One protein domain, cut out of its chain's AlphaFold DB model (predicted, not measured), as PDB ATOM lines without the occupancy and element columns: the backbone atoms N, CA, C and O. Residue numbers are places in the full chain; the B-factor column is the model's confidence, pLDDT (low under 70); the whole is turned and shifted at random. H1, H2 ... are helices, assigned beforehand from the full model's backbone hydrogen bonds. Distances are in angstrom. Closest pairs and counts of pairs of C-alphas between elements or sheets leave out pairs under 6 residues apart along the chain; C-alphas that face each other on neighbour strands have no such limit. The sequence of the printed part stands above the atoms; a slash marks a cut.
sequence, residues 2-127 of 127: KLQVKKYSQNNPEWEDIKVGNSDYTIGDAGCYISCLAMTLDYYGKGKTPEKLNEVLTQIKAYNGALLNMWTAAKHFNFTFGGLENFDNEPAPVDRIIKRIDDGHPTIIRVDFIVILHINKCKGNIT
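This is residues 2 to 127 of the 127 residues of the protein "Peptidase_C39_2 domain-containing protein" of candidate division MSBL1 archaeon SCGC-AAA385M02 (UniProt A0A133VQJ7). With little regular structure, a body of loops and short helices, H1 to H4 clustered and H5 away from them, sends out a long tail whose residues 115 to 127 stick out and make the length. The printed part has 126 residues with five named helices, H1 to H5, and no named strand; the class is all helix, with 43 residues in helices. The whole is loose, radius of gyration of the C-alphas 18.9 A, spanning 73 by 37 by 25 A.

H1, residues 27 to 30, and H2, residues 32 to 43, meet only through their tight link. H2, with residues 34 to 38 alone, touches H3, residues 50 to 59, about perpendicular at 79 degrees; their closest C-alphas, of Ser 35 and Pro 50, are 5.1 A apart. H3 and H4, residues 70 to 77, are close but not clearly touching; their closest C-alphas, of Leu 57 and Ala 73, are 6.9 A apart. H5, residues 94 to 102, is apart from H1, H2, H3 and H4. Every O i to N i+4 pair is within hydrogen-bond range in H2, H3, H4 and H5; H1 is too short for one.

H1 begins at C-alpha 27 (-28.810, -7.312, -18.669); H5 ends at C-alpha 102 (-6.613, -21.096, -33.049). From first to last C-alpha H2 measures 17.0 A and H3 14.2 A.

The C-alphas farthest apart, of Gln 59 and Thr 127, are 73.5 A apart. The printed part has no cut; the link H4 to H5 is long, and pLDDT is under 70 at residues 113 to 127.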
ATOM      1  N   LYS A   2     -11.168 -26.483 -31.755       76.19
ATOM      2  CA  LYS A   2     -12.483 -25.927 -31.366       76.19
ATOM      3  C   LYS A   2     -12.460 -25.488 -29.899       76.19
ATOM      4  O   LYS A   2     -12.334 -26.336 -29.020       76.19
ATOM      5  N   LEU A   3     -12.596 -24.185 -29.641       86.88
ATOM      6  CA  LEU A   3     -12.699 -23.658 -28.277       86.88
ATOM      7  C   LEU A   3     -13.978 -24.168 -27.601       86.88
ATOM      8  O   LEU A   3     -15.072 -24.049 -28.156       86.88
ATOM      9  N   GLN A   4     -13.845 -24.696 -26.387       90.00
ATOM     10  CA  GLN A   4     -14.975 -25.119 -25.559       90.00
ATOM     11  C   GLN A   4     -15.399 -23.971 -24.641       90.00
ATOM     12  O   GLN A   4     -15.136 -23.976 -23.442       90.00
ATOM     13  N   VAL A   5     -16.017 -22.945 -25.225       92.00
ATOM     14  CA  VAL A   5     -16.542 -21.794 -24.479       92.00
ATOM     15  C   VAL A   5     -17.995 -22.070 -24.105       92.00
ATOM     16  O   VAL A   5     -18.837 -22.287 -24.982       92.00
ATOM     17  N   LYS A   6     -18.305 -22.047 -22.805       94.19
ATOM     18  CA  LYS A   6     -19.691 -22.103 -22.336       94.19
ATOM     19  C   LYS A   6     -20.419 -20.843 -22.790       94.19
ATOM     20  O   LYS A   6     -19.901 -19.743 -22.648       94.19
ATOM     21  N   LYS A   7     -21.612 -21.014 -23.361       94.31
ATOM     22  CA  LYS A   7     -22.398 -19.908 -23.909       94.31
ATOM     23  C   LYS A   7     -23.282 -19.296 -22.830       94.31
ATOM     24  O   LYS A   7     -24.013 -20.020 -22.160       94.31
ATOM     25  N   TYR A   8     -23.257 -17.973 -22.732       97.06
ATOM     26  CA  TYR A   8     -24.186 -17.191 -21.924       97.06
ATOM     27  C   TYR A   8     -24.921 -16.199 -22.826       97.06
ATOM     28  O   TYR A   8     -24.290 -15.455 -23.573       97.06
ATOM     29  N   SER A   9     -26.253 -16.218 -22.767       96.81
ATOM     30  CA  SER A   9     -27.113 -15.234 -23.430       96.81
ATOM     31  C   SER A   9     -27.395 -14.085 -22.470       96.81
ATOM     32  O   SER A   9     -27.648 -14.346 -21.296       96.81
ATOM     33  N   GLN A  10     -27.399 -12.840 -22.947       97.06
ATOM     34  CA  GLN A  10     -27.863 -11.709 -22.134       97.06
ATOM     35  C   GLN A  10     -29.380 -11.802 -21.862       97.06
ATOM     36  O   GLN A  10     -29.828 -11.443 -20.781       97.06
ATOM     37  N   ASN A  11     -30.124 -12.399 -22.802       97.88
ATOM     38  CA  ASN A  11     -31.570 -12.649 -22.743       97.88
ATOM     39  C   ASN A  11     -31.871 -14.019 -22.111       97.88
ATOM     40  O   ASN A  11     -32.652 -14.804 -22.646       97.88
ATOM     41  N   ASN A  12     -31.108 -14.423 -21.093       98.06
ATOM     42  CA  ASN A  12     -31.477 -15.612 -20.330       98.06
ATOM     43  C   ASN A  12     -32.522 -15.185 -19.289       98.06
ATOM     44  O   ASN A  12     -32.199 -14.290 -18.505       98.06
ATOM     45  N   PRO A  13     -33.688 -15.850 -19.206       98.19
ATOM     46  CA  PRO A  13     -34.721 -15.544 -18.216       98.19
ATOM     47  C   PRO A  13     -34.241 -15.473 -16.763       98.19
ATOM     48  O   PRO A  13     -34.832 -14.773 -15.953       98.19
ATOM     49  N   GLU A  14     -33.160 -16.175 -16.410       97.75
ATOM     50  CA  GLU A  14     -32.600 -16.128 -15.053       97.75
ATOM     51  C   GLU A  14     -32.030 -14.755 -14.666       97.75
ATOM     52  O   GLU A  14     -31.941 -14.450 -13.480       97.75
ATOM     53  N   TRP A  15     -31.604 -13.937 -15.633       98.06
ATOM     54  CA  TRP A  15     -30.917 -12.676 -15.342       98.06
ATOM     55  C   TRP A  15     -31.250 -11.514 -16.272       98.06
ATOM     56  O   TRP A  15     -30.765 -10.409 -16.034       98.06
ATOM     57  N   GLU A  16     -32.040 -11.727 -17.321       98.50
ATOM     58  CA  GLU A  16     -32.338 -10.695 -18.315       98.50
ATOM     59  C   GLU A  16     -33.008  -9.458 -17.714       98.50
ATOM     60  O   GLU A  16     -32.713  -8.363 -18.167       98.50
ATOM     61  N   ASP A  17     -33.792  -9.602 -16.643       98.44
ATOM     62  CA  ASP A  17     -34.476  -8.488 -15.969       98.44
ATOM     63  C   ASP A  17     -33.630  -7.798 -14.877       98.44
ATOM     64  O   ASP A  17     -34.056  -6.819 -14.258       98.44
ATOM     65  N   ILE A  18     -32.415  -8.283 -14.608       98.38
ATOM     66  CA  ILE A  18     -31.539  -7.707 -13.580       98.38
ATOM     67  C   ILE A  18     -30.931  -6.406 -14.101       98.38
ATOM     68  O   ILE A  18     -30.379  -6.373 -15.198       98.38
ATOM     69  N   LYS A  19     -30.956  -5.334 -13.299       98.12
ATOM     70  CA  LYS A  19     -30.312  -4.058 -13.654       98.12
ATOM     71  C   LYS A  19     -28.810  -4.226 -13.884       98.12
ATOM     72  O   LYS A  19     -28.105  -4.802 -13.052       98.12
ATOM     73  N   VAL A  20     -28.299  -3.672 -14.982       97.12
ATOM     74  CA  VAL A  20     -26.858  -3.648 -15.264       97.12
ATOM     75  C   VAL A  20     -26.210  -2.408 -14.652       97.12
ATOM     76  O   VAL A  20     -26.647  -1.271 -14.867       97.12
ATOM     77  N   GLY A  21     -25.146  -2.634 -13.879       93.56
ATOM     78  CA  GLY A  21     -24.440  -1.570 -13.173       93.56
ATOM     79  C   GLY A  21     -25.363  -0.695 -12.326       93.56
ATOM     80  O   GLY A  21     -26.215  -1.193 -11.596       93.56
ATOM     81  N   ASN A  22     -25.189   0.623 -12.442       91.88
ATOM     82  CA  ASN A  22     -26.012   1.620 -11.748       91.88
ATOM     83  C   ASN A  22     -26.948   2.343 -12.733       91.88
ATOM     84  O   ASN A  22     -27.055   3.568 -12.697       91.88
ATOM     85  N   SER A  23     -27.546   1.606 -13.671       95.12
ATOM     86  CA  SER A  23     -28.436   2.155 -14.701       95.12
ATOM     87  C   SER A  23     -29.883   1.691 -14.547       95.12
ATOM     88  O   SER A  23     -30.203   0.871 -13.687       95.12
ATOM     89  N   ASP A  24     -30.755   2.221 -15.404       96.81
ATOM     90  CA  ASP A  24     -32.129   1.741 -15.559       96.81
ATOM     91  C   ASP A  24     -32.282   0.657 -16.631       96.81
ATOM     92  O   ASP A  24     -33.372   0.119 -16.783       96.81
ATOM     93  N   TYR A  25     -31.195   0.300 -17.323       97.56
ATOM     94  CA  TYR A  25     -31.169  -0.823 -18.254       97.56
ATOM     95  C   TYR A  25     -30.990  -2.141 -17.512       97.56
ATOM     96  O   TYR A  25     -30.329  -2.207 -16.467       97.56
ATOM     97  N   THR A  26     -31.512  -3.209 -18.098       98.31
ATOM     98  CA  THR A  26     -31.283  -4.571 -17.630       98.31
ATOM     99  C   THR A  26     -30.122  -5.250 -18.369       98.31
ATOM    100  O   THR A  26     -29.543  -4.714 -19.321       98.31
ATOM    101  N   ILE A  27     -29.743  -6.452 -17.931       98.19
ATOM    102  CA  ILE A  27     -28.810  -7.312 -18.669       98.19
ATOM    103  C   ILE A  27     -29.414  -7.693 -20.033       98.19
ATOM    104  O   ILE A  27     -28.680  -7.748 -21.019       98.19
ATOM    105  N   GLY A  28     -30.729  -7.890 -20.125       97.62
ATOM    106  CA  GLY A  28     -31.428  -8.109 -21.390       97.62
ATOM    107  C   GLY A  28     -31.291  -6.921 -22.347       97.62
ATOM    108  O   GLY A  28     -31.009  -7.117 -23.526       97.62
ATOM    109  N   ASP A  29     -31.362  -5.690 -21.836       96.81
ATOM    110  CA  ASP A  29     -31.256  -4.479 -22.661       96.81
ATOM    111  C   ASP A  29     -29.823  -4.205 -23.151       96.81
ATOM    112  O   ASP A  29     -29.597  -3.886 -24.320       96.81
ATOM    113  N   ALA A  30     -28.838  -4.300 -22.249       94.88
ATOM    114  CA  ALA A  30     -27.482  -3.782 -22.477       94.88
ATOM    115  C   ALA A  30     -26.354  -4.708 -21.973       94.88
ATOM    116  O   ALA A  30     -25.208  -4.288 -21.801       94.88
ATOM    117  N   GLY A  31     -26.644  -5.990 -21.745       95.69
ATOM    118  CA  GLY A  31     -25.718  -6.957 -21.148       95.69
ATOM    119  C   GLY A  31     -24.844  -7.742 -22.128       95.69
ATOM    120  O   GLY A  31     -24.200  -8.715 -21.718       95.69
ATOM    121  N   CYS A  32     -24.789  -7.353 -23.405       94.81
ATOM    122  CA  CYS A  32     -24.015  -8.064 -24.430       94.81
ATOM    123  C   CYS A  32     -22.548  -8.232 -24.018       94.81
ATOM    124  O   CYS A  32     -21.974  -9.322 -24.088       94.81
ATOM    125  N   TYR A  33     -21.951  -7.156 -23.510       94.94
ATOM    126  CA  TYR A  33     -20.529  -7.133 -23.221       94.94
ATOM    127  C   TYR A  33     -20.171  -7.934 -21.967       94.94
ATOM    128  O   TYR A  33     -19.200  -8.692 -21.972       94.94
ATOM    129  N   ILE A  34     -20.993  -7.847 -20.918       96.94
ATOM    130  CA  ILE A  34     -20.779  -8.616 -19.686       96.94
ATOM    131  C   ILE A  34     -21.045 -10.106 -19.899       96.94
ATOM    132  O   ILE A  34     -20.355 -10.932 -19.311       96.94
ATOM    133  N   SER A  35     -21.968 -10.465 -20.795       97.50
ATOM    134  CA  SER A  35     -22.207 -11.862 -21.163       97.50
ATOM    135  C   SER A  35     -20.983 -12.448 -21.870       97.50
ATOM    136  O   SER A  35     -20.507 -13.521 -21.504       97.50
ATOM    137  N   CYS A  36     -20.387 -11.703 -22.806       96.88
ATOM    138  CA  CYS A  36     -19.130 -12.083 -23.455       96.88
ATOM    139  C   CYS A  36     -17.945 -12.176 -22.484       96.88
ATOM    140  O   CYS A  36     -17.136 -13.108 -22.569       96.88
ATOM    141  N   LEU A  37     -17.842 -11.242 -21.536       96.81
ATOM    142  CA  LEU A  37     -16.800 -11.279 -20.514       96.81
ATOM    143  C   LEU A  37     -16.982 -12.469 -19.563       96.81
ATOM    144  O   LEU A  37     -16.000 -13.139 -19.254       96.81
ATOM    145  N   ALA A  38     -18.216 -12.785 -19.165       97.62
ATOM    146  CA  ALA A  38     -18.547 -13.966 -18.368       97.62
ATOM    147  C   ALA A  38     -18.096 -15.255 -19.068       97.62
ATOM    148  O   ALA A  38     -17.381 -16.055 -18.469       97.62
ATOM    149  N   MET A  39     -18.411 -15.410 -20.361       97.44
ATOM    150  CA  MET A  39     -17.955 -16.552 -21.170       97.44
ATOM    151  C   MET A  39     -16.423 -16.662 -21.205       97.44
ATOM    152  O   MET A  39     -15.861 -17.749 -21.071       97.44
ATOM    153  N   THR A  40     -15.737 -15.526 -21.354       95.62
ATOM    154  CA  THR A  40     -14.269 -15.471 -21.417       95.62
ATOM    155  C   THR A  40     -13.631 -15.827 -20.073       95.62
ATOM    156  O   THR A  40     -12.690 -16.614 -20.025       95.62
ATOM    157  N   LEU A  41     -14.136 -15.274 -18.968       95.44
ATOM    158  CA  LEU A  41     -13.636 -15.563 -17.623       95.44
ATOM    159  C   LEU A  41     -13.882 -17.023 -17.235       95.44
ATOM    160  O   LEU A  41     -12.996 -17.652 -16.659       95.44
ATOM    161  N   ASP A  42     -15.045 -17.569 -17.586       95.44
ATOM    162  CA  ASP A  42     -15.388 -18.972 -17.352       95.44
ATOM    163  C   ASP A  42     -14.450 -19.923 -18.104       95.44
ATOM    164  O   ASP A  42     -13.913 -20.853 -17.505       95.44
ATOM    165  N   TYR A  43     -14.129 -19.621 -19.368       95.12
ATOM    166  CA  TYR A  43     -13.135 -20.378 -20.138       95.12
ATOM    167  C   TYR A  43     -11.756 -20.431 -19.453       95.12
ATOM    168  O   TYR A  43     -11.083 -21.457 -19.494       95.12
ATOM    169  N   TYR A  44     -11.348 -19.353 -18.778       93.94
ATOM    170  CA  TYR A  44     -10.098 -19.303 -18.008       93.94
ATOM    171  C   TYR A  44     -10.241 -19.784 -16.551       93.94
ATOM    172  O   TYR A  44      -9.373 -19.502 -15.725       93.94
ATOM    173  N   GLY A  45     -11.328 -20.483 -16.202       92.81
ATOM    174  CA  GLY A  45     -11.533 -21.060 -14.870       92.81
ATOM    175  C   GLY A  45     -11.904 -20.049 -13.779       92.81
ATOM    176  O   GLY A  45     -11.856 -20.375 -12.597       92.81
ATOM    177  N   LYS A  46     -12.290 -18.820 -14.148       89.81
ATOM    178  CA  LYS A  46     -12.742 -17.761 -13.220       89.81
ATOM    179  C   LYS A  46     -14.276 -17.717 -13.076       89.81
ATOM    180  O   LYS A  46     -14.802 -16.728 -12.574       89.81
ATOM    181  N   GLY A  47     -14.956 -18.777 -13.527       76.88
ATOM    182  CA  GLY A  47     -16.402 -19.003 -13.671       76.88
ATOM    183  C   GLY A  47     -17.358 -18.062 -12.946       76.88
ATOM    184  O   GLY A  47     -17.655 -18.233 -11.764       76.88
ATOM    185  N   LYS A  48     -17.915 -17.108 -13.699       87.94
ATOM    186  CA  LYS A  48     -19.041 -16.263 -13.283       87.94
ATOM    187  C   LYS A  48     -20.107 -16.278 -14.372       87.94
ATOM    188  O   LYS A  48     -19.781 -16.071 -15.537       87.94
ATOM    189  N   THR A  49     -21.365 -16.490 -13.992       96.88
ATOM    190  CA  THR A  49     -22.517 -16.196 -14.859       96.88
ATOM    191  C   THR A  49     -22.617 -14.681 -15.094       96.88
ATOM    192  O   THR A  49     -22.015 -13.918 -14.328       96.88
ATOM    193  N   PRO A  50     -23.365 -14.206 -16.107       97.81
ATOM    194  CA  PRO A  50     -23.585 -12.772 -16.311       97.81
ATOM    195  C   PRO A  50     -24.131 -12.066 -15.066       97.81
ATOM    196  O   PRO A  50     -23.627 -11.006 -14.711       97.81
ATOM    197  N   GLU A  51     -25.069 -12.694 -14.351       97.81
ATOM    198  CA  GLU A  51     -25.569 -12.221 -13.054       97.81
ATOM    199  C   GLU A  51     -24.430 -12.031 -12.035       97.81
ATOM    200  O   GLU A  51     -24.194 -10.920 -11.558       97.81
ATOM    201  N   LYS A  52     -23.674 -13.096 -11.730       97.88
ATOM    202  CA  LYS A  52     -22.606 -13.038 -10.715       97.88
ATOM    203  C   LYS A  52     -21.453 -12.137 -11.111       97.88
ATOM    204  O   LYS A  52     -20.786 -11.566 -10.249       97.88
ATOM    205  N   LEU A  53     -21.198 -12.003 -12.406       98.06
ATOM    206  CA  LEU A  53     -20.242 -11.033 -12.903       98.06
ATOM    207  C   LEU A  53     -20.764  -9.605 -12.709       98.06
ATOM    208  O   LEU A  53     -20.012  -8.768 -12.215       98.06
ATOM    209  N   ASN A  54     -22.029  -9.336 -13.035       98.00
ATOM    210  CA  ASN A  54     -22.649  -8.025 -12.849       98.00
ATOM    211  C   ASN A  54     -22.610  -7.584 -11.380       98.00
ATOM    212  O   ASN A  54     -22.163  -6.475 -11.100       98.00
ATOM    213  N   GLU A  55     -22.975  -8.467 -10.443       97.44
ATOM    214  CA  GLU A  55     -22.898  -8.209  -8.998       97.44
ATOM    215  C   GLU A  55     -21.493  -7.745  -8.576       97.44
ATOM    216  O   GLU A  55     -21.334  -6.697  -7.945       97.44
ATOM    217  N   VAL A  56     -20.457  -8.493  -8.970       97.38
ATOM    218  CA  VAL A  56     -19.063  -8.176  -8.626       97.38
ATOM    219  C   VAL A  56     -18.614  -6.867  -9.269       97.38
ATOM    220  O   VAL A  56     -18.009  -6.032  -8.599       97.38
ATOM    221  N   LEU A  57     -18.916  -6.661 -10.553       97.81
ATOM    222  CA  LEU A  57     -18.550  -5.443 -11.279       97.81
ATOM    223  C   LEU A  57     -19.209  -4.194 -10.672       97.81
ATOM    224  O   LEU A  57     -18.563  -3.148 -10.567       97.81
ATOM    225  N   THR A  58     -20.451  -4.310 -10.198       97.00
ATOM    226  CA  THR A  58     -21.150  -3.245  -9.467       97.00
ATOM    227  C   THR A  58     -20.477  -2.953  -8.129       97.00
ATOM    228  O   THR A  58     -20.193  -1.792  -7.829       97.00
ATOM    229  N   GLN A  59     -20.130  -3.986  -7.353       97.12
ATOM    230  CA  GLN A  59     -19.448  -3.832  -6.060       97.12
ATOM    231  C   GLN A  59     -18.093  -3.127  -6.183       97.12
ATOM    232  O   GLN A  59     -17.771  -2.253  -5.376       97.12
ATOM    233  N   ILE A  60     -17.310  -3.454  -7.214       97.44
ATOM    234  CA  ILE A  60     -16.001  -2.824  -7.451       97.44
ATOM    235  C   ILE A  60     -16.103  -1.478  -8.186       97.44
ATOM    236  O   ILE A  60     -15.078  -0.926  -8.588       97.44
ATOM    237  N   LYS A  61     -17.322  -0.948  -8.371       97.31
ATOM    238  CA  LYS A  61     -17.600   0.314  -9.071       97.31
ATOM    239  C   LYS A  61     -16.992   0.353 -10.479       97.31
ATOM    240  O   LYS A  61     -16.454   1.371 -10.909       97.31
ATOM    241  N   ALA A  62     -17.069  -0.763 -11.204       97.62
ATOM    242  CA  ALA A  62     -16.582  -0.851 -12.578       97.62
ATOM    243  C   ALA A  62     -17.546  -0.233 -13.602       97.62
ATOM    244  O   ALA A  62     -17.213  -0.216 -14.781       97.62
ATOM    245  N   TYR A  63     -18.707   0.280 -13.195       97.56
ATOM    246  CA  TYR A  63     -19.700   0.838 -14.111       97.56
ATOM    247  C   TYR A  63     -19.817   2.360 -14.040       97.56
ATOM    248  O   TYR A  63     -19.757   2.954 -12.964       97.56
ATOM    249  N   ASN A  64     -20.087   2.966 -15.197       95.50
ATOM    250  CA  ASN A  64     -20.663   4.301 -15.334       95.50
ATOM    251  C   ASN A  64     -22.008   4.169 -16.070       95.50
ATOM    252  O   ASN A  64     -22.041   3.983 -17.288       95.50
ATOM    253  N   GLY A  65     -23.117   4.160 -15.325       94.81
ATOM    254  CA  GLY A  65     -24.406   3.700 -15.849       94.81
ATOM    255  C   GLY A  65     -24.340   2.216 -16.227       94.81
ATOM    256  O   GLY A  65     -23.994   1.391 -15.384       94.81
ATOM    257  N   ALA A  66     -24.658   1.891 -17.485       93.38
ATOM    258  CA  ALA A  66     -24.534   0.541 -18.051       93.38
ATOM    259  C   ALA A  66     -23.146   0.275 -18.669       93.38
ATOM    260  O   ALA A  66     -22.831  -0.848 -19.058       93.38
ATOM    261  N   LEU A  67     -22.300   1.307 -18.788       93.81
ATOM    262  CA  LEU A  67     -21.004   1.199 -19.453       93.81
ATOM    263  C   LEU A  67     -19.967   0.586 -18.513       93.81
ATOM    264  O   LEU A  67     -19.709   1.112 -17.429       93.81
ATOM    265  N   LEU A  68     -19.340  -0.502 -18.957       95.62
ATOM    266  CA  LEU A  68     -18.296  -1.198 -18.212       95.62
ATOM    267  C   LEU A  68     -16.916  -0.563 -18.434       95.62
ATOM    268  O   LEU A  68     -16.402  -0.511 -19.551       95.62
ATOM    269  N   ASN A  69     -16.252  -0.184 -17.346       96.06
ATOM    270  CA  ASN A  69     -14.831   0.128 -17.316       96.06
ATOM    271  C   ASN A  69     -14.002  -1.165 -17.274       96.06
ATOM    272  O   ASN A  69     -13.777  -1.770 -16.221       96.06
ATOM    273  N   MET A  70     -13.505  -1.567 -18.443       94.62
ATOM    274  CA  MET A  70     -12.696  -2.777 -18.592       94.62
ATOM    275  C   MET A  70     -11.365  -2.744 -17.858       94.62
ATOM    276  O   MET A  70     -10.888  -3.801 -17.467       94.62
ATOM    277  N   TRP A  71     -10.769  -1.574 -17.639       96.06
ATOM    278  CA  TRP A  71      -9.511  -1.476 -16.900       96.06
ATOM    279  C   TRP A  71      -9.708  -1.835 -15.425       96.06
ATOM    280  O   TRP A  71      -8.897  -2.560 -14.848       96.06
ATOM    281  N   THR A  72     -10.825  -1.404 -14.830       97.00
ATOM    282  CA  THR A  72     -11.204  -1.793 -13.464       97.00
ATOM    283  C   THR A  72     -11.450  -3.299 -13.370       97.00
ATOM    284  O   THR A  72     -10.917  -3.955 -12.473       97.00
ATOM    285  N   ALA A  73     -12.195  -3.868 -14.324       95.69
ATOM    286  CA  ALA A  73     -12.434  -5.311 -14.388       95.69
ATOM    287  C   ALA A  73     -11.124  -6.105 -14.568       95.69
ATOM    288  O   ALA A  73     -10.883  -7.069 -13.847       95.69
ATOM    289  N   ALA A  74     -10.254  -5.665 -15.480       95.25
ATOM    290  CA  ALA A  74      -8.950  -6.258 -15.765       95.25
ATOM    291  C   ALA A  74      -8.059  -6.315 -14.523       95.25
ATOM    292  O   ALA A  74      -7.521  -7.373 -14.189       95.25
ATOM    293  N   LYS A  75      -7.983  -5.205 -13.781       96.69
ATOM    294  CA  LYS A  75      -7.255  -5.138 -12.512       96.69
ATOM    295  C   LYS A  75      -7.828  -6.103 -11.472       96.69
ATOM    296  O   LYS A  75      -7.063  -6.799 -10.815       96.69
ATOM    297  N   HIS A  76      -9.152  -6.161 -11.323       95.88
ATOM    298  CA  HIS A  76      -9.794  -7.018 -10.320       95.88
ATOM    299  C   HIS A  76      -9.629  -8.511 -10.626       95.88
ATOM    300  O   HIS A  76      -9.294  -9.296  -9.744       95.88
ATOM    301  N   PHE A  77      -9.828  -8.906 -11.882       94.75
ATOM    302  CA  PHE A  77      -9.731 -10.301 -12.301       94.75
ATOM    303  C   PHE A  77      -8.316 -10.712 -12.714       94.75
ATOM    304  O   PHE A  77      -8.144 -11.841 -13.168       94.75
ATOM    305  N   ASN A  78      -7.311  -9.845 -12.567       94.12
ATOM    306  CA  ASN A  78      -5.918 -10.097 -12.932       94.12
ATOM    307  C   ASN A  78      -5.767 -10.624 -14.376       94.12
ATOM    308  O   ASN A  78      -5.322 -11.752 -14.608       94.12
ATOM    309  N   PHE A  79      -6.227  -9.837 -15.350       92.25
ATOM    310  CA  PHE A  79      -5.944 -10.045 -16.774       92.25
ATOM    311  C   PHE A  79      -5.518  -8.728 -17.426       92.25
ATOM    312  O   PHE A  79      -5.806  -7.653 -16.908       92.25
ATOM    313  N   THR A  80      -4.849  -8.801 -18.575       91.88
ATOM    314  CA  THR A  80      -4.459  -7.609 -19.339       91.88
ATOM    315  C   THR A  80      -5.550  -7.244 -20.336       91.88
ATOM    316  O   THR A  80      -5.936  -8.066 -21.167       91.88
ATOM    317  N   PHE A  81      -6.025  -6.002 -20.285       92.81
ATOM    318  CA  PHE A  81      -6.888  -5.430 -21.313       92.81
ATOM    319  C   PHE A  81      -6.048  -4.521 -22.214       92.81
ATOM    320  O   PHE A  81      -5.417  -3.595 -21.725       92.81
ATOM    321  N   GLY A  82      -5.998  -4.812 -23.515       89.00
ATOM    322  CA  GLY A  82      -5.186  -4.053 -24.478       89.00
ATOM    323  C   GLY A  82      -5.869  -2.805 -25.043       89.00
ATOM    324  O   GLY A  82      -5.257  -2.088 -25.826       89.00
ATOM    325  N   GLY A  83      -7.122  -2.549 -24.662       90.19
ATOM    326  CA  GLY A  83      -7.981  -1.553 -25.300       90.19
ATOM    327  C   GLY A  83      -8.967  -2.173 -26.293       90.19
ATOM    328  O   GLY A  83      -8.972  -3.382 -26.524       90.19
ATOM    329  N   LEU A  84      -9.837  -1.324 -26.840       89.94
ATOM    330  CA  LEU A  84     -10.737  -1.676 -27.934       89.94
ATOM    331  C   LEU A  84     -10.082  -1.260 -29.249       89.94
ATOM    332  O   LEU A  84      -9.684  -0.108 -29.397       89.94
ATOM    333  N   GLU A  85     -10.005  -2.186 -30.195       92.00
ATOM    334  CA  GLU A  85      -9.632  -1.883 -31.575       92.00
ATOM    335  C   GLU A  85     -10.915  -1.752 -32.399       92.00
ATOM    336  O   GLU A  85     -11.783  -2.624 -32.334       92.00
ATOM    337  N   ASN A  86     -11.048  -0.646 -33.132       90.38
ATOM    338  CA  ASN A  86     -12.236  -0.337 -33.913       90.38
ATOM    339  C   ASN A  86     -11.891  -0.324 -35.406       90.38
ATOM    340  O   ASN A  86     -10.957   0.361 -35.806       90.38
ATOM    341  N   PHE A  87     -12.678  -1.053 -36.194       90.12
ATOM    342  CA  PHE A  87     -12.556  -1.173 -37.644       90.12
ATOM    343  C   PHE A  87     -13.866  -0.763 -38.349       90.12
ATOM    344  O   PHE A  87     -14.217  -1.312 -39.382       90.12
ATOM    345  N   ASP A  88     -14.631   0.187 -37.796       86.44
ATOM    346  CA  ASP A  88     -15.932   0.605 -38.351       86.44
ATOM    347  C   ASP A  88     -15.825   1.168 -39.794       86.44
ATOM    348  O   ASP A  88     -16.800   1.132 -40.539       86.44
ATOM    349  N   ASN A  89     -14.651   1.672 -40.209       87.38
ATOM    350  CA  ASN A  89     -14.423   2.286 -41.532       87.38
ATOM    351  C   ASN A  89     -13.356   1.576 -42.385       87.38
ATOM    352  O   ASN A  89     -12.928   2.107 -43.410       87.38
ATOM    353  N   GLU A  90     -12.897   0.400 -41.969       88.62
ATOM    354  CA  GLU A  90     -11.845  -0.348 -42.661       88.62
ATOM    355  C   GLU A  90     -12.022  -1.859 -42.447       88.62
ATOM    356  O   GLU A  90     -12.718  -2.275 -41.524       88.62
ATOM    357  N   PRO A  91     -11.434  -2.727 -43.285       88.31
ATOM    358  CA  PRO A  91     -11.551  -4.163 -43.075       88.31
ATOM    359  C   PRO A  91     -10.983  -4.588 -41.715       88.31
ATOM    360  O   PRO A  91      -9.819  -4.332 -41.403       88.31
ATOM    361  N   ALA A  92     -11.788  -5.299 -40.923       90.81
ATOM    362  CA  ALA A  92     -11.311  -5.901 -39.687       90.81
ATOM    363  C   ALA A  92     -10.197  -6.934 -39.977       90.81
ATOM    364  O   ALA A  92     -10.270  -7.658 -40.975       90.81
ATOM    365  N   PRO A  93      -9.188  -7.080 -39.099       92.50
ATOM    366  CA  PRO A  93      -8.076  -8.004 -39.292       92.50
ATOM    367  C   PRO A  93      -8.498  -9.439 -38.943       92.50
ATOM    368  O   PRO A  93      -8.118  -9.992 -37.906       92.50
ATOM    369  N   VAL A  94      -9.310 -10.041 -39.816       92.69
ATOM    370  CA  VAL A  94      -9.908 -11.374 -39.636       92.69
ATOM    371  C   VAL A  94      -8.843 -12.446 -39.396       92.69
ATOM    372  O   VAL A  94      -9.002 -13.249 -38.480       92.69
ATOM    373  N   ASP A  95      -7.717 -12.410 -40.110       94.50
ATOM    374  CA  ASP A  95      -6.627 -13.381 -39.927       94.50
ATOM    375  C   ASP A  95      -6.052 -13.353 -38.505       94.50
ATOM    376  O   ASP A  95      -5.758 -14.391 -37.912       94.50
ATOM    377  N   ARG A  96      -5.951 -12.161 -37.905       93.94
ATOM    378  CA  ARG A  96      -5.486 -11.997 -36.522       93.94
ATOM    379  C   ARG A  96      -6.514 -12.528 -35.523       93.94
ATOM    380  O   ARG A  96      -6.132 -13.104 -34.505       93.94
ATOM    381  N   ILE A  97      -7.804 -12.350 -35.807       92.38
ATOM    382  CA  ILE A  97      -8.902 -12.900 -34.999       92.38
ATOM    383  C   ILE A  97      -8.876 -14.433 -35.050       92.38
ATOM    384  O   ILE A  97      -8.890 -15.070 -33.999       92.38
ATOM    385  N   ILE A  98      -8.774 -15.014 -36.250       93.62
ATOM    386  CA  ILE A  98      -8.676 -16.465 -36.452       93.62
ATOM    387  C   ILE A  98      -7.455 -17.012 -35.721       93.62
ATOM    388  O   ILE A  98      -7.597 -17.931 -34.920       93.62
ATOM    389  N   LYS A  99      -6.283 -16.391 -35.896       94.44
ATOM    390  CA  LYS A  99      -5.064 -16.810 -35.201       94.44
ATOM    391  C   LYS A  99      -5.241 -16.836 -33.682       94.44
ATOM    392  O   LYS A  99      -4.861 -17.813 -33.050       94.44
ATOM    393  N   ARG A 100      -5.844 -15.803 -33.083       93.25
ATOM    394  CA  ARG A 100      -6.114 -15.789 -31.632       93.25
ATOM    395  C   ARG A 100      -7.010 -16.949 -31.202       93.25
ATOM    396  O   ARG A 100      -6.755 -17.557 -30.165       93.25
ATOM    397  N   ILE A 101      -8.048 -17.241 -31.981       93.94
ATOM    398  CA  ILE A 101      -8.967 -18.353 -31.715       93.94
ATOM    399  C   ILE A 101      -8.225 -19.692 -31.813       93.94
ATOM    400  O   ILE A 101      -8.367 -20.529 -30.921       93.94
ATOM    401  N   ASP A 102      -7.405 -19.880 -32.848       94.56
ATOM    402  CA  ASP A 102      -6.613 -21.096 -33.049       94.56
ATOM    403  C   ASP A 102      -5.544 -21.299 -31.971       94.56
ATOM    404  O   ASP A 102      -5.331 -22.432 -31.539       94.56
ATOM    405  N   ASP A 103      -4.957 -20.209 -31.471       94.62
ATOM    406  CA  ASP A 103      -4.009 -20.202 -30.352       94.62
ATOM    407  C   ASP A 103      -4.685 -20.484 -28.990       94.62
ATOM    408  O   ASP A 103      -4.020 -20.520 -27.956       94.62
ATOM    409  N   GLY A 104      -6.004 -20.707 -28.949       94.25
ATOM    410  CA  GLY A 104      -6.702 -21.073 -27.716       94.25
ATOM    411  C   GLY A 104      -7.293 -19.894 -26.940       94.25
ATOM    412  O   GLY A 104      -7.676 -20.075 -25.783       94.25
ATOM    413  N   HIS A 105      -7.373 -18.698 -27.535       92.81
ATOM    414  CA  HIS A 105      -7.833 -17.484 -26.860       92.81
ATOM    415  C   HIS A 105      -9.235 -17.053 -27.326       92.81
ATOM    416  O   HIS A 105      -9.387 -16.540 -28.443       92.81
ATOM    417  N   PRO A 106     -10.268 -17.153 -26.461       93.19
ATOM    418  CA  PRO A 106     -11.557 -16.527 -26.723       93.19
ATOM    419  C   PRO A 106     -11.374 -15.033 -26.987       93.19
ATOM    420  O   PRO A 106     -10.594 -14.352 -26.315       93.19
ATOM    421  N   THR A 107     -12.079 -14.529 -27.993       92.81
ATOM    422  CA  THR A 107     -11.964 -13.145 -28.448       92.81
ATOM    423  C   THR A 107     -13.361 -12.534 -28.497       92.81
ATOM    424  O   THR A 107     -14.256 -13.083 -29.133       92.81
ATOM    425  N   ILE A 108     -13.553 -11.422 -27.781       93.81
ATOM    426  CA  ILE A 108     -14.812 -10.669 -27.765       93.81
ATOM    427  C   ILE A 108     -14.815  -9.727 -28.966       93.81
ATOM    428  O   ILE A 108     -13.872  -8.961 -29.146       93.81
ATOM    429  N   ILE A 109     -15.864  -9.790 -29.782       92.81
ATOM    430  CA  ILE A 109     -15.981  -9.026 -31.025       92.81
ATOM    431  C   ILE A 109     -17.361  -8.378 -31.044       92.81
ATOM    432  O   ILE A 109     -18.364  -9.054 -30.814       92.81
ATOM    433  N   ARG A 110     -17.413  -7.077 -31.338       90.31
ATOM    434  CA  ARG A 110     -18.648  -6.409 -31.751       90.31
ATOM    435  C   ARG A 110     -18.741  -6.533 -33.264       90.31
ATOM    436  O   ARG A 110     -17.868  -6.036 -33.966       90.31
ATOM    437  N   VAL A 111     -19.772  -7.211 -33.747       86.94
ATOM    438  CA  VAL A 111     -20.069  -7.299 -35.177       86.94
ATOM    439  C   VAL A 111     -21.225  -6.355 -35.448       86.94
ATOM    440  O   VAL A 111     -22.268  -6.481 -34.811       86.94
ATOM    441  N   ASP A 112     -21.023  -5.412 -36.359       74.12
ATOM    442  CA  ASP A 112     -22.093  -4.577 -36.890       74.12
ATOM    443  C   ASP A 112     -22.372  -5.009 -38.333       74.12
ATOM    444  O   ASP A 112     -21.448  -5.285 -39.102       74.12
ATOM    445  N   PHE A 113     -23.645  -5.113 -38.693       59.62
ATOM    446  CA  PHE A 113     -24.070  -5.483 -40.036       59.62
ATOM    447  C   PHE A 113     -24.567  -4.227 -40.747       59.62
ATOM    448  O   PHE A 113     -25.765  -4.064 -40.973       59.62
ATOM    449  N   ILE A 114     -23.655  -3.336 -41.144       51.03
ATOM    450  CA  ILE A 114     -24.016  -2.331 -42.144       51.03
ATOM    451  C   ILE A 114     -24.142  -3.061 -43.483       51.03
ATOM    452  O   ILE A 114     -23.155  -3.358 -44.156       51.03
ATOM    453  N   VAL A 115     -25.378  -3.354 -43.890       42.22
ATOM    454  CA  VAL A 115     -25.670  -3.743 -45.270       42.22
ATOM    455  C   VAL A 115     -25.497  -2.495 -46.135       42.22
ATOM    456  O   VAL A 115     -26.441  -1.737 -46.350       42.22
ATOM    457  N   ILE A 116     -24.291  -2.262 -46.656       43.50
ATOM    458  CA  ILE A 116     -24.132  -1.337 -47.780       43.50
ATOM    459  C   ILE A 116     -24.718  -2.046 -49.004       43.50
ATOM    460  O   ILE A 116     -24.046  -2.832 -49.669       43.50
ATOM    461  N   LEU A 117     -25.995  -1.790 -49.299       35.06
ATOM    462  CA  LEU A 117     -26.589  -2.134 -50.589       35.06
ATOM    463  C   LEU A 117     -25.877  -1.317 -51.677       35.06
ATOM    464  O   LEU A 117     -26.291  -0.209 -52.013       35.06
ATOM    465  N   HIS A 118     -24.807  -1.862 -52.254       36.34
ATOM    466  CA  HIS A 118     -24.280  -1.378 -53.526       36.34
ATOM    467  C   HIS A 118     -25.264  -1.792 -54.630       36.34
ATOM    468  O   HIS A 118     -25.110  -2.827 -55.280       36.34
ATOM    469  N   ILE A 119     -26.320  -0.997 -54.840       49.16
ATOM    470  CA  ILE A 119     -27.141  -1.104 -56.050       49.16
ATOM    471  C   ILE A 119     -26.295  -0.556 -57.199       49.16
ATOM    472  O   ILE A 119     -26.371   0.620 -57.553       49.16
ATOM    473  N   ASN A 120     -25.485  -1.417 -57.809       41.16
ATOM    474  CA  ASN A 120     -24.969  -1.152 -59.141       41.16
ATOM    475  C   ASN A 120     -26.165  -1.192 -60.097       41.16
ATOM    476  O   ASN A 120     -26.602  -2.260 -60.522       41.16
ATOM    477  N   LYS A 121     -26.727  -0.024 -60.432       43.12
ATOM    478  CA  LYS A 121     -27.581   0.108 -61.616       43.12
ATOM    479  C   LYS A 121     -26.715  -0.243 -62.826       43.12
ATOM    480  O   LYS A 121     -26.038   0.623 -63.374       43.12
ATOM    481  N   CYS A 122     -26.750  -1.499 -63.261       43.44
ATOM    482  CA  CYS A 122     -26.361  -1.850 -64.617       43.44
ATOM    483  C   CYS A 122     -27.300  -1.092 -65.562       43.44
ATOM    484  O   CYS A 122     -28.429  -1.511 -65.805       43.44
ATOM    485  N   LYS A 123     -26.853   0.060 -66.074       46.19
ATOM    486  CA  LYS A 123     -27.443   0.668 -67.267       46.19
ATOM    487  C   LYS A 123     -27.010  -0.179 -68.463       46.19
ATOM    488  O   LYS A 123     -26.027   0.126 -69.125       46.19
ATOM    489  N   GLY A 124     -27.716  -1.284 -68.683       40.47
ATOM    490  CA  GLY A 124     -27.734  -1.929 -69.987       40.47
ATOM    491  C   GLY A 124     -28.563  -1.058 -70.919       40.47
ATOM    492  O   GLY A 124     -29.752  -0.862 -70.672       40.47
ATOM    493  N   ASN A 125     -27.935  -0.500 -71.952       47.69
ATOM    494  CA  ASN A 125     -28.670   0.044 -73.086       47.69
ATOM    495  C   ASN A 125     -29.326  -1.138 -73.801       47.69
ATOM    496  O   ASN A 125     -28.632  -2.045 -74.262       47.69
ATOM    497  N   ILE A 126     -30.654  -1.139 -73.850       48.69
ATOM    498  CA  ILE A 126     -31.411  -1.996 -74.754       48.69
ATOM    499  C   ILE A 126     -31.792  -1.110 -75.942       48.69
ATOM    500  O   ILE A 126     -32.403  -0.062 -75.734       48.69
ATOM    501  N   THR A 127     -31.396  -1.590 -77.128       48.81
ATOM    502  CA  THR A 127     -31.513  -1.049 -78.501       48.81
ATOM    503  C   THR A 127     -30.712   0.199 -78.837       48.81
ATOM    504  O   THR A 127     -30.979   1.266 -78.251       48.81
TER     505      THR A 127